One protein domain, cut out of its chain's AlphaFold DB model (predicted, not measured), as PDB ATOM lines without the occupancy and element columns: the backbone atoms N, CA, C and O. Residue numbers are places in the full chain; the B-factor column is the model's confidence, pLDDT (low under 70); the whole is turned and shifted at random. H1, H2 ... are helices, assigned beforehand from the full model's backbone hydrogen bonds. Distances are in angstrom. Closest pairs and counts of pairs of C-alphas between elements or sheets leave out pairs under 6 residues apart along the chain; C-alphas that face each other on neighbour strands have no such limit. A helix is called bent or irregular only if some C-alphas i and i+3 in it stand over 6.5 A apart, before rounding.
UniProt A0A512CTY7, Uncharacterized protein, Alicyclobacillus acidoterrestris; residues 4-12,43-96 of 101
ATOM      1  N   ARG A   4     114.968 118.900 146.235       97.75
ATOM      2  CA  ARG A   4     116.399 119.024 145.923       97.75
ATOM      3  C   ARG A   4     116.709 118.563 144.508       97.75
ATOM      4  O   ARG A   4     117.345 119.288 143.750       97.75
ATOM      5  N   ALA A   5     116.245 117.370 144.142       97.38
ATOM      6  CA  ALA A   5     116.508 116.813 142.826       97.38
ATOM      7  C   ALA A   5     115.898 117.679 141.712       97.38
ATOM      8  O   ALA A   5     116.551 117.883 140.692       97.38
ATOM      9  N   TYR A   6     114.702 118.242 141.921       97.88
ATOM     10  CA  TYR A   6     114.094 119.189 140.978       97.88
ATOM     11  C   TYR A   6     114.851 120.521 140.886       97.88
ATOM     12  O   TYR A   6     115.063 121.021 139.784       97.88
ATOM     13  N   LEU A   7     115.307 121.087 142.008       97.88
ATOM     14  CA  LEU A   7     116.083 122.336 142.014       97.88
ATOM     15  C   LEU A   7     117.477 122.180 141.384       97.88
ATOM     16  O   LEU A   7     118.039 123.158 140.886       97.88
ATOM     17  N   SER A   8     117.993 120.952 141.339       98.25
ATOM     18  CA  SER A   8     119.231 120.589 140.644       98.25
ATOM     19  C   SER A   8     119.064 120.338 139.138       98.25
ATOM     20  O   SER A   8     120.054 120.048 138.461       98.25
ATOM     21  N   VAL A   9     117.847 120.428 138.585       98.19
ATOM     22  CA  VAL A   9     117.614 120.308 137.138       98.19
ATOM     23  C   VAL A   9     118.081 121.587 136.423       98.19
ATOM     24  O   VAL A   9     117.601 122.680 136.734       98.19
ATOM     25  N   PRO A  10     118.989 121.493 135.432       97.19
ATOM     26  CA  PRO A  10     119.525 122.669 134.755       97.19
ATOM     27  C   PRO A  10     118.581 123.158 133.643       97.19
ATOM     28  O   PRO A  10     118.597 122.644 132.517       97.19
ATOM     29  N   TYR A  11     117.776 124.180 133.934       97.31
ATOM     30  CA  TYR A  11     116.985 124.909 132.930       97.31
ATOM     31  C   TYR A  11     117.834 125.915 132.148       97.31
ATOM     32  O   TYR A  11     118.837 126.421 132.653       97.31
ATOM     33  N   ILE A  12     117.449 126.193 130.899       97.62
ATOM     34  CA  ILE A  12     118.147 127.177 130.067       97.62
ATOM     35  C   ILE A  12     117.653 128.566 130.440       97.62
ATOM     36  O   ILE A  12     116.468 128.863 130.334       97.62
ATOM     37  N   THR A  43     119.695 143.187 134.452       86.94
ATOM     38  CA  THR A  43     119.772 141.740 134.205       86.94
ATOM     39  C   THR A  43     120.132 140.930 135.450       86.94
ATOM     40  O   THR A  43     119.482 139.930 135.707       86.94
ATOM     41  N   VAL A  44     121.135 141.342 136.234       88.50
ATOM     42  CA  VAL A  44     121.595 140.561 137.401       88.50
ATOM     43  C   VAL A  44     120.478 140.393 138.429       88.50
ATOM     44  O   VAL A  44     120.183 139.273 138.829       88.50
ATOM     45  N   ARG A  45     119.800 141.486 138.789       91.69
ATOM     46  CA  ARG A  45     118.662 141.449 139.711       91.69
ATOM     47  C   ARG A  45     117.509 140.612 139.157       91.69
ATOM     48  O   ARG A  45     116.900 139.839 139.884       91.69
ATOM     49  N   MET A  46     117.237 140.732 137.860       96.44
ATOM     50  CA  MET A  46     116.176 139.965 137.209       96.44
ATOM     51  C   MET A  46     116.439 138.455 137.221       96.44
ATOM     52  O   MET A  46     115.486 137.684 137.216       96.44
ATOM     53  N   ILE A  47     117.704 138.016 137.221       95.94
ATOM     54  CA  ILE A  47     118.044 136.591 137.334       95.94
ATOM     55  C   ILE A  47     117.655 136.060 138.715       95.94
ATOM     56  O   ILE A  47     117.087 134.974 138.791       95.94
ATOM     57  N   ASP A  48     117.884 136.827 139.779       95.25
ATOM     58  CA  ASP A  48     117.497 136.432 141.139       95.25
ATOM     59  C   ASP A  48     115.973 136.358 141.282       95.25
ATOM     60  O   ASP A  48     115.445 135.365 141.779       95.25
ATOM     61  N   GLU A  49     115.255 137.348 140.745       97.44
ATOM     62  CA  GLU A  49     113.786 137.341 140.693       97.44
ATOM     63  C   GLU A  49     113.251 136.155 139.862       97.44
ATOM     64  O   GLU A  49     112.260 135.511 140.223       97.44
ATOM     65  N   LEU A  50     113.919 135.813 138.755       98.31
ATOM     66  CA  LEU A  50     113.569 134.659 137.928       98.31
ATOM     67  C   LEU A  50     113.814 133.336 138.670       98.31
ATOM     68  O   LEU A  50     112.989 132.421 138.589       98.31
ATOM     69  N   ASP A  51     114.922 133.228 139.399       97.94
ATOM     70  CA  ASP A  51     115.266 132.070 140.219       97.94
ATOM     71  C   ASP A  51     114.270 131.868 141.369       97.94
ATOM     72  O   ASP A  51     113.794 130.750 141.587       97.94
ATOM     73  N   GLU A  52     113.882 132.942 142.059       98.19
ATOM     74  CA  GLU A  52     112.828 132.908 143.078       98.19
ATOM     75  C   GLU A  52     111.505 132.406 142.478       98.19
ATOM     76  O   GLU A  52     110.836 131.523 143.038       98.19
ATOM     77  N   LYS A  53     111.146 132.912 141.290       98.38
ATOM     78  CA  LYS A  53     109.944 132.494 140.561       98.38
ATOM     79  C   LYS A  53     110.002 131.018 140.176       98.38
ATOM     80  O   LYS A  53     109.007 130.311 140.341       98.38
ATOM     81  N   ARG A  54     111.156 130.537 139.705       98.56
ATOM     82  CA  ARG A  54     111.409 129.119 139.402       98.56
ATOM     83  C   ARG A  54     111.185 128.245 140.632       98.56
ATOM     84  O   ARG A  54     110.419 127.286 140.549       98.56
ATOM     85  N   VAL A  55     111.809 128.582 141.763       98.50
ATOM     86  CA  VAL A  55     111.673 127.816 143.014       98.50
ATOM     87  C   VAL A  55     110.213 127.778 143.458       98.50
ATOM     88  O   VAL A  55     109.678 126.706 143.737       98.50
ATOM     89  N   THR A  56     109.540 128.927 143.456       98.06
ATOM     90  CA  THR A  56     108.135 129.037 143.868       98.06
ATOM     91  C   THR A  56     107.213 128.199 142.984       98.06
ATOM     92  O   THR A  56     106.337 127.500 143.495       98.06
ATOM     93  N   MET A  57     107.421 128.216 141.664       98.31
ATOM     94  CA  MET A  57     106.641 127.407 140.724       98.31
ATOM     95  C   MET A  57     106.859 125.905 140.933       98.31
ATOM     96  O   MET A  57     105.884 125.158 140.943       98.31
ATOM     97  N   ILE A  58     108.105 125.466 141.140       98.25
ATOM     98  CA  ILE A  58     108.431 124.059 141.422       98.25
ATOM     99  C   ILE A  58     107.761 123.604 142.721       98.25
ATOM    100  O   ILE A  58     107.077 122.585 142.732       98.25
ATOM    101  N   VAL A  59     107.911 124.374 143.803       98.06
ATOM    102  CA  VAL A  59     107.298 124.052 145.101       98.06
ATOM    103  C   VAL A  59     105.779 123.971 144.975       98.06
ATOM    104  O   VAL A  59     105.179 123.006 145.445       98.06
ATOM    105  N   SER A  60     105.162 124.944 144.300       97.31
ATOM    106  CA  SER A  60     103.716 124.957 144.081       97.31
ATOM    107  C   SER A  60     103.251 123.749 143.266       97.31
ATOM    108  O   SER A  60     102.263 123.120 143.636       97.31
ATOM    109  N   ALA A  61     103.965 123.375 142.201       97.12
ATOM    110  CA  ALA A  61     103.637 122.191 141.412       97.12
ATOM    111  C   ALA A  61     103.651 120.924 142.285       97.12
ATOM    112  O   ALA A  61     102.654 120.205 142.328       97.12
ATOM    113  N   LEU A  62     104.714 120.719 143.071       97.00
ATOM    114  CA  LEU A  62     104.839 119.554 143.954       97.00
ATOM    115  C   LEU A  62     103.758 119.506 145.036       97.00
ATOM    116  O   LEU A  62     103.177 118.452 145.275       97.00
ATOM    117  N   GLN A  63     103.435 120.646 145.652       95.88
ATOM    118  CA  GLN A  63     102.351 120.739 146.638       95.88
ATOM    119  C   GLN A  63     100.979 120.386 146.048       95.88
ATOM    120  O   GLN A  63     100.108 119.908 146.770       95.88
ATOM    121  N   ASN A  64     100.788 120.597 144.745       96.19
ATOM    122  CA  ASN A  64      99.565 120.250 144.023       96.19
ATOM    123  C   ASN A  64      99.632 118.868 143.341       96.19
ATOM    124  O   ASN A  64      98.732 118.528 142.575       96.19
ATOM    125  N   GLY A  65     100.681 118.073 143.587       95.81
ATOM    126  CA  GLY A  65     100.855 116.753 142.973       95.81
ATOM    127  C   GLY A  65     101.153 116.790 141.468       95.81
ATOM    128  O   GLY A  65     100.928 115.800 140.777       95.81
ATOM    129  N   VAL A  66     101.633 117.922 140.950       95.75
ATOM    130  CA  VAL A  66     102.058 118.093 139.555       95.75
ATOM    131  C   VAL A  66     103.576 117.982 139.481       95.75
ATOM    132  O   VAL A  66     104.291 118.650 140.226       95.75
ATOM    133  N   GLU A  67     104.081 117.168 138.558       95.12
ATOM    134  CA  GLU A  67     105.521 117.019 138.343       95.12
ATOM    135  C   GLU A  67     106.092 118.193 137.522       95.12
ATOM    136  O   GLU A  67     105.630 118.446 136.402       95.12
ATOM    137  N   PRO A  68     107.101 118.921 138.039       96.94
ATOM    138  CA  PRO A  68     107.831 119.915 137.264       96.94
ATOM    139  C   PRO A  68     108.563 119.307 136.052       96.94
ATOM    140  O   PRO A  68     109.041 118.174 136.122       96.94
ATOM    141  N   PRO A  69     108.750 120.069 134.959       96.75
ATOM    142  CA  PRO A  69     109.520 119.627 133.798       96.75
ATOM    143  C   PRO A  69     110.968 119.239 134.137       96.75
ATOM    144  O   PRO A  69     111.674 119.975 134.830       96.75
ATOM    145  N   VAL A  70     111.441 118.120 133.574       97.44
ATOM    146  CA  VAL A  70     112.826 117.623 133.710       97.44
ATOM    147  C   VAL A  70     113.458 117.453 132.316       97.44
ATOM    148  O   VAL A  70     113.594 116.338 131.820       97.44
ATOM    149  N   PRO A  71     113.824 118.551 131.627       96.75
ATOM    150  CA  PRO A  71     114.366 118.506 130.266       96.75
ATOM    151  C   PRO A  71     115.782 117.916 130.205       96.75
ATOM    152  O   PRO A  71     116.243 117.511 129.140       96.75
ATOM    153  N   ARG A  72     116.492 117.908 131.339       96.38
ATOM    154  CA  ARG A  72     117.850 117.387 131.506       96.38
ATOM    155  C   ARG A  72     117.978 116.709 132.872       96.38
ATOM    156  O   ARG A  72     117.264 117.098 133.794       96.38
ATOM    157  N   PRO A  73     118.888 115.733 133.022       97.06
ATOM    158  CA  PRO A  73     119.154 115.114 134.313       97.06
ATOM    159  C   PRO A  73     119.582 116.139 135.368       97.06
ATOM    160  O   PRO A  73     120.289 117.101 135.056       97.06
ATOM    161  N   ALA A  74     119.177 115.899 136.614       97.38
ATOM    162  CA  ALA A  74     119.630 116.680 137.754       97.38
ATOM    163  C   ALA A  74     121.152 116.560 137.931       97.38
ATOM    164  O   ALA A  74     121.730 115.480 137.786       97.38
ATOM    165  N   LEU A  75     121.792 117.678 138.260       97.12
ATOM    166  CA  LEU A  75     123.216 117.727 138.571       97.12
ATOM    167  C   LEU A  75     123.468 117.252 140.013       97.12
ATOM    168  O   LEU A  75     122.676 117.522 140.915       97.12
ATOM    169  N   SER A  76     124.577 116.548 140.245       92.62
ATOM    170  CA  SER A  76     124.877 115.908 141.537       92.62
ATOM    171  C   SER A  76     125.533 116.828 142.572       92.62
ATOM    172  O   SER A  76     125.572 116.481 143.748       92.62
ATOM    173  N   ASN A  77     126.057 117.981 142.158       92.00
ATOM    174  CA  ASN A  77     126.896 118.865 142.975       92.00
ATOM    175  C   ASN A  77     126.413 120.327 142.969       92.00
ATOM    176  O   ASN A  77     127.219 121.252 142.898       92.00
ATOM    177  N   VAL A  78     125.096 120.531 143.013       95.88
ATOM    178  CA  VAL A  78     124.485 121.866 143.113       95.88
ATOM    179  C   VAL A  78     124.335 122.246 144.581       95.88
ATOM    180  O   VAL A  78     123.760 121.487 145.359       95.88
ATOM    181  N   ASP A  79     124.818 123.433 144.943       97.44
ATOM    182  CA  ASP A  79     124.589 124.036 146.258       97.44
ATOM    183  C   ASP A  79     123.171 124.629 146.330       97.44
ATOM    184  O   ASP A  79     122.940 125.813 146.064       97.44
ATOM    185  N   VAL A  80     122.192 123.763 146.606       97.94
ATOM    186  CA  VAL A  80     120.773 124.143 146.669       97.94
ATOM    187  C   VAL A  80     120.492 124.983 147.916       97.94
ATOM    188  O   VAL A  80     119.743 125.953 147.849       97.94
ATOM    189  N   GLU A  81     121.115 124.663 149.045       98.19
ATOM    190  CA  GLU A  81     121.009 125.421 150.290       98.19
ATOM    191  C   GLU A  81     121.544 126.850 150.131       98.19
ATOM    192  O   GLU A  81     120.886 127.807 150.555       98.19
ATOM    193  N   GLY A  82     122.696 127.012 149.472       98.00
ATOM    194  CA  GLY A  82     123.263 128.315 149.140       98.00
ATOM    195  C   GLY A  82     122.381 129.112 148.179       98.00
ATOM    196  O   GLY A  82     122.159 130.304 148.399       98.00
ATOM    197  N   LEU A  83     121.801 128.457 147.163       96.94
ATOM    198  CA  LEU A  83     120.797 129.071 146.287       96.94
ATOM    199  C   LEU A  83     119.599 129.591 147.092       96.94
ATOM    200  O   LEU A  83     119.233 130.754 146.949       96.94
ATOM    201  N   LEU A  84     118.999 128.759 147.945       98.25
ATOM    202  CA  LEU A  84     117.832 129.153 148.736       98.25
ATOM    203  C   LEU A  84     118.151 130.293 149.704       98.25
ATOM    204  O   LEU A  84     117.350 131.212 149.823       98.25
ATOM    205  N   SER A  85     119.323 130.273 150.341       97.94
ATOM    206  CA  SER A  85     119.759 131.349 151.243       97.94
ATOM    207  C   SER A  85     119.962 132.669 150.496       97.94
ATOM    208  O   SER A  85     119.514 133.720 150.938       97.94
ATOM    209  N   ARG A  86     120.576 132.625 149.306       96.06
ATOM    210  CA  ARG A  86     120.760 133.807 148.449       96.06
ATOM    211  C   ARG A  86     119.431 134.450 148.040       96.06
ATOM    212  O   ARG A  86     119.371 135.666 147.902       96.06
ATOM    213  N   LEU A  87     118.387 133.641 147.860       96.81
ATOM    214  CA  LEU A  87     117.044 134.091 147.487       96.81
ATOM    215  C   LEU A  87     116.151 134.439 148.696       96.81
ATOM    216  O   LEU A  87     114.995 134.800 148.498       96.81
ATOM    217  N   GLY A  88     116.626 134.293 149.941       97.25
ATOM    218  CA  GLY A  88     115.796 134.488 151.142       97.25
ATOM    219  C   GLY A  88     114.681 133.440 151.300       97.25
ATOM    220  O   GLY A  88     113.578 133.734 151.771       97.25
ATOM    221  N   LEU A  89     114.926 132.211 150.832       97.88
ATOM    222  CA  LEU A  89     113.978 131.093 150.827       97.88
ATOM    223  C   LEU A  89     114.365 129.967 151.804       97.88
ATOM    224  O   LEU A  89     113.986 128.811 151.606       97.88
ATOM    225  N   GLU A  90     115.064 130.287 152.890       98.19
ATOM    226  CA  GLU A  90     115.634 129.335 153.857       98.19
ATOM    227  C   GLU A  90     114.586 128.419 154.495       98.19
ATOM    228  O   GLU A  90     114.876 127.273 154.833       98.19
ATOM    229  N   ARG A  91     113.333 128.880 154.595       97.44
ATOM    230  CA  ARG A  91     112.199 128.072 155.083       97.44
ATOM    231  C   ARG A  91     111.988 126.769 154.295       97.44
ATOM    232  O   ARG A  91     111.302 125.881 154.787       97.44
ATOM    233  N   LEU A  92     112.513 126.674 153.069       97.81
ATOM    234  CA  LEU A  92     112.403 125.491 152.212       97.81
ATOM    235  C   LEU A  92     113.517 124.467 152.455       97.81
ATOM    236  O   LEU A  92     113.365 123.324 152.033       97.81
ATOM    237  N   ILE A  93     114.606 124.839 153.137       98.12
ATOM    238  CA  ILE A  93     115.752 123.949 153.385       98.12
ATOM    239  C   ILE A  93     115.328 122.653 154.097       98.12
ATOM    240  O   ILE A  93     115.701 121.585 153.614       98.12
ATOM    241  N   PRO A  94     114.497 122.682 155.162       97.31
ATOM    242  CA  PRO A  94     114.040 121.452 155.813       97.31
ATOM    243  C   PRO A  94     113.207 120.535 154.904       97.31
ATOM    244  O   PRO A  94     113.131 119.343 155.154       97.31
ATOM    245  N   LEU A  95     112.600 121.075 153.839       96.81
ATOM    246  CA  LEU A  95     111.699 120.343 152.941       96.81
ATOM    247  C   LEU A  95     112.412 119.737 151.727       96.81
ATOM    248  O   LEU A  95     111.771 119.060 150.921       96.81
ATOM    249  N   LEU A  96     113.713 119.999 151.554       96.88
ATOM    250  CA  LEU A  96     114.464 119.652 150.344       96.88
ATOM    251  C   LEU A  96     114.392 118.167 149.988       96.88
ATOM    252  O   LEU A  96     114.270 117.828 148.810       96.88
TER     253      LEU A  96
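AT A GLANCE: This is residues 4 to 12 and 43 to 96 of the 101 residues of an uncharacterized protein of Alicyclobacillus acidoterrestris (UniProt A0A512CTY7). One long helix, H2, forms one side of a small compact body, and a short helical hairpin of H3 and H4 is set off to the side of it, with H3 the nearer of the two and H4 the farther. The four-residue helix H1 sits by H2, and a long loop, residues 64 to 79, arches from the end of H2 past H1 and back to H3. The printed part has 63 residues, with four named helices in the order H1, H2, H3, H4 and no named strand; the class is all helix, with 38 of the 63 residues in the named helices. The whole is compact, with a radius of gyration of the C-alphas of 11.4 A, and rounded, with spans of 29 by 25 by 21 A.

HOW THE PARTS SIT: The longest helix is H2, residues 43 to 63. H1, residues 4 to 7, only just touches it, with 3 pairs of C-alphas within 8 A; the closest C-alphas are those of Leu 7 and Val 55, 7.1 A apart, and of H2 residues 55 to 58 alone take part. H3, residues 80 to 86, and H2 are near each other, with 9 pairs of C-alphas within 10 A and the closest 8.4 A apart. H1 and H3 are close but not clearly touching: their closest C-alphas, those of Arg 4 and Val 80, are 6.8 A apart. H4, residues 90 to 95, forms a helical hairpin with H3. The two touch, the closest C-alphas being those of Leu 84 and Glu 90, 5.6 A apart, and run opposite ways at a shallow tilt of 19 degrees. H4 is apart from H1 and from H2. In H2 and H3 every O i to N i+4 pair is within hydrogen-bond range; in H4 0 of 2 are, beside 2 of 3 O i to N i+3 pairs, and H1 is too short for any O i to N i+4 pair.

IN THESE COORDINATES: H2 is 30.0 A long from C-alpha 43 at (119.772, 141.740, 134.205) to C-alpha 63 at (102.351, 120.739, 146.638). H1 begins with C-alpha 4 at (116.399, 119.024, 145.923) and is 5.1 A long. H3 is 9.8 A long and H4 9.9 A, ending with C-alpha 95 at (111.699, 120.343, 152.941). H4 is irregular, but only just: C-alphas 91 and 94 are 6.9 A apart.

THE WHOLE: The two C-alphas farthest apart, those of Thr 43 and Gly 65, are 32.5 A apart, while the first and last printed C-alphas, those of Arg 4 and Leu 96, are 4.9 A apart. Residues 13 to 42 are not printed, and C-alphas 12 and 43 across this cut, in the link from H1 to H2, are 15.2 A apart. The link from H2 to H3, 16 residues, is long, and that from H3 to H4, 3 residues, is tight. The mean pLDDT of the printed part is 96.8, and no printed residue is under 70.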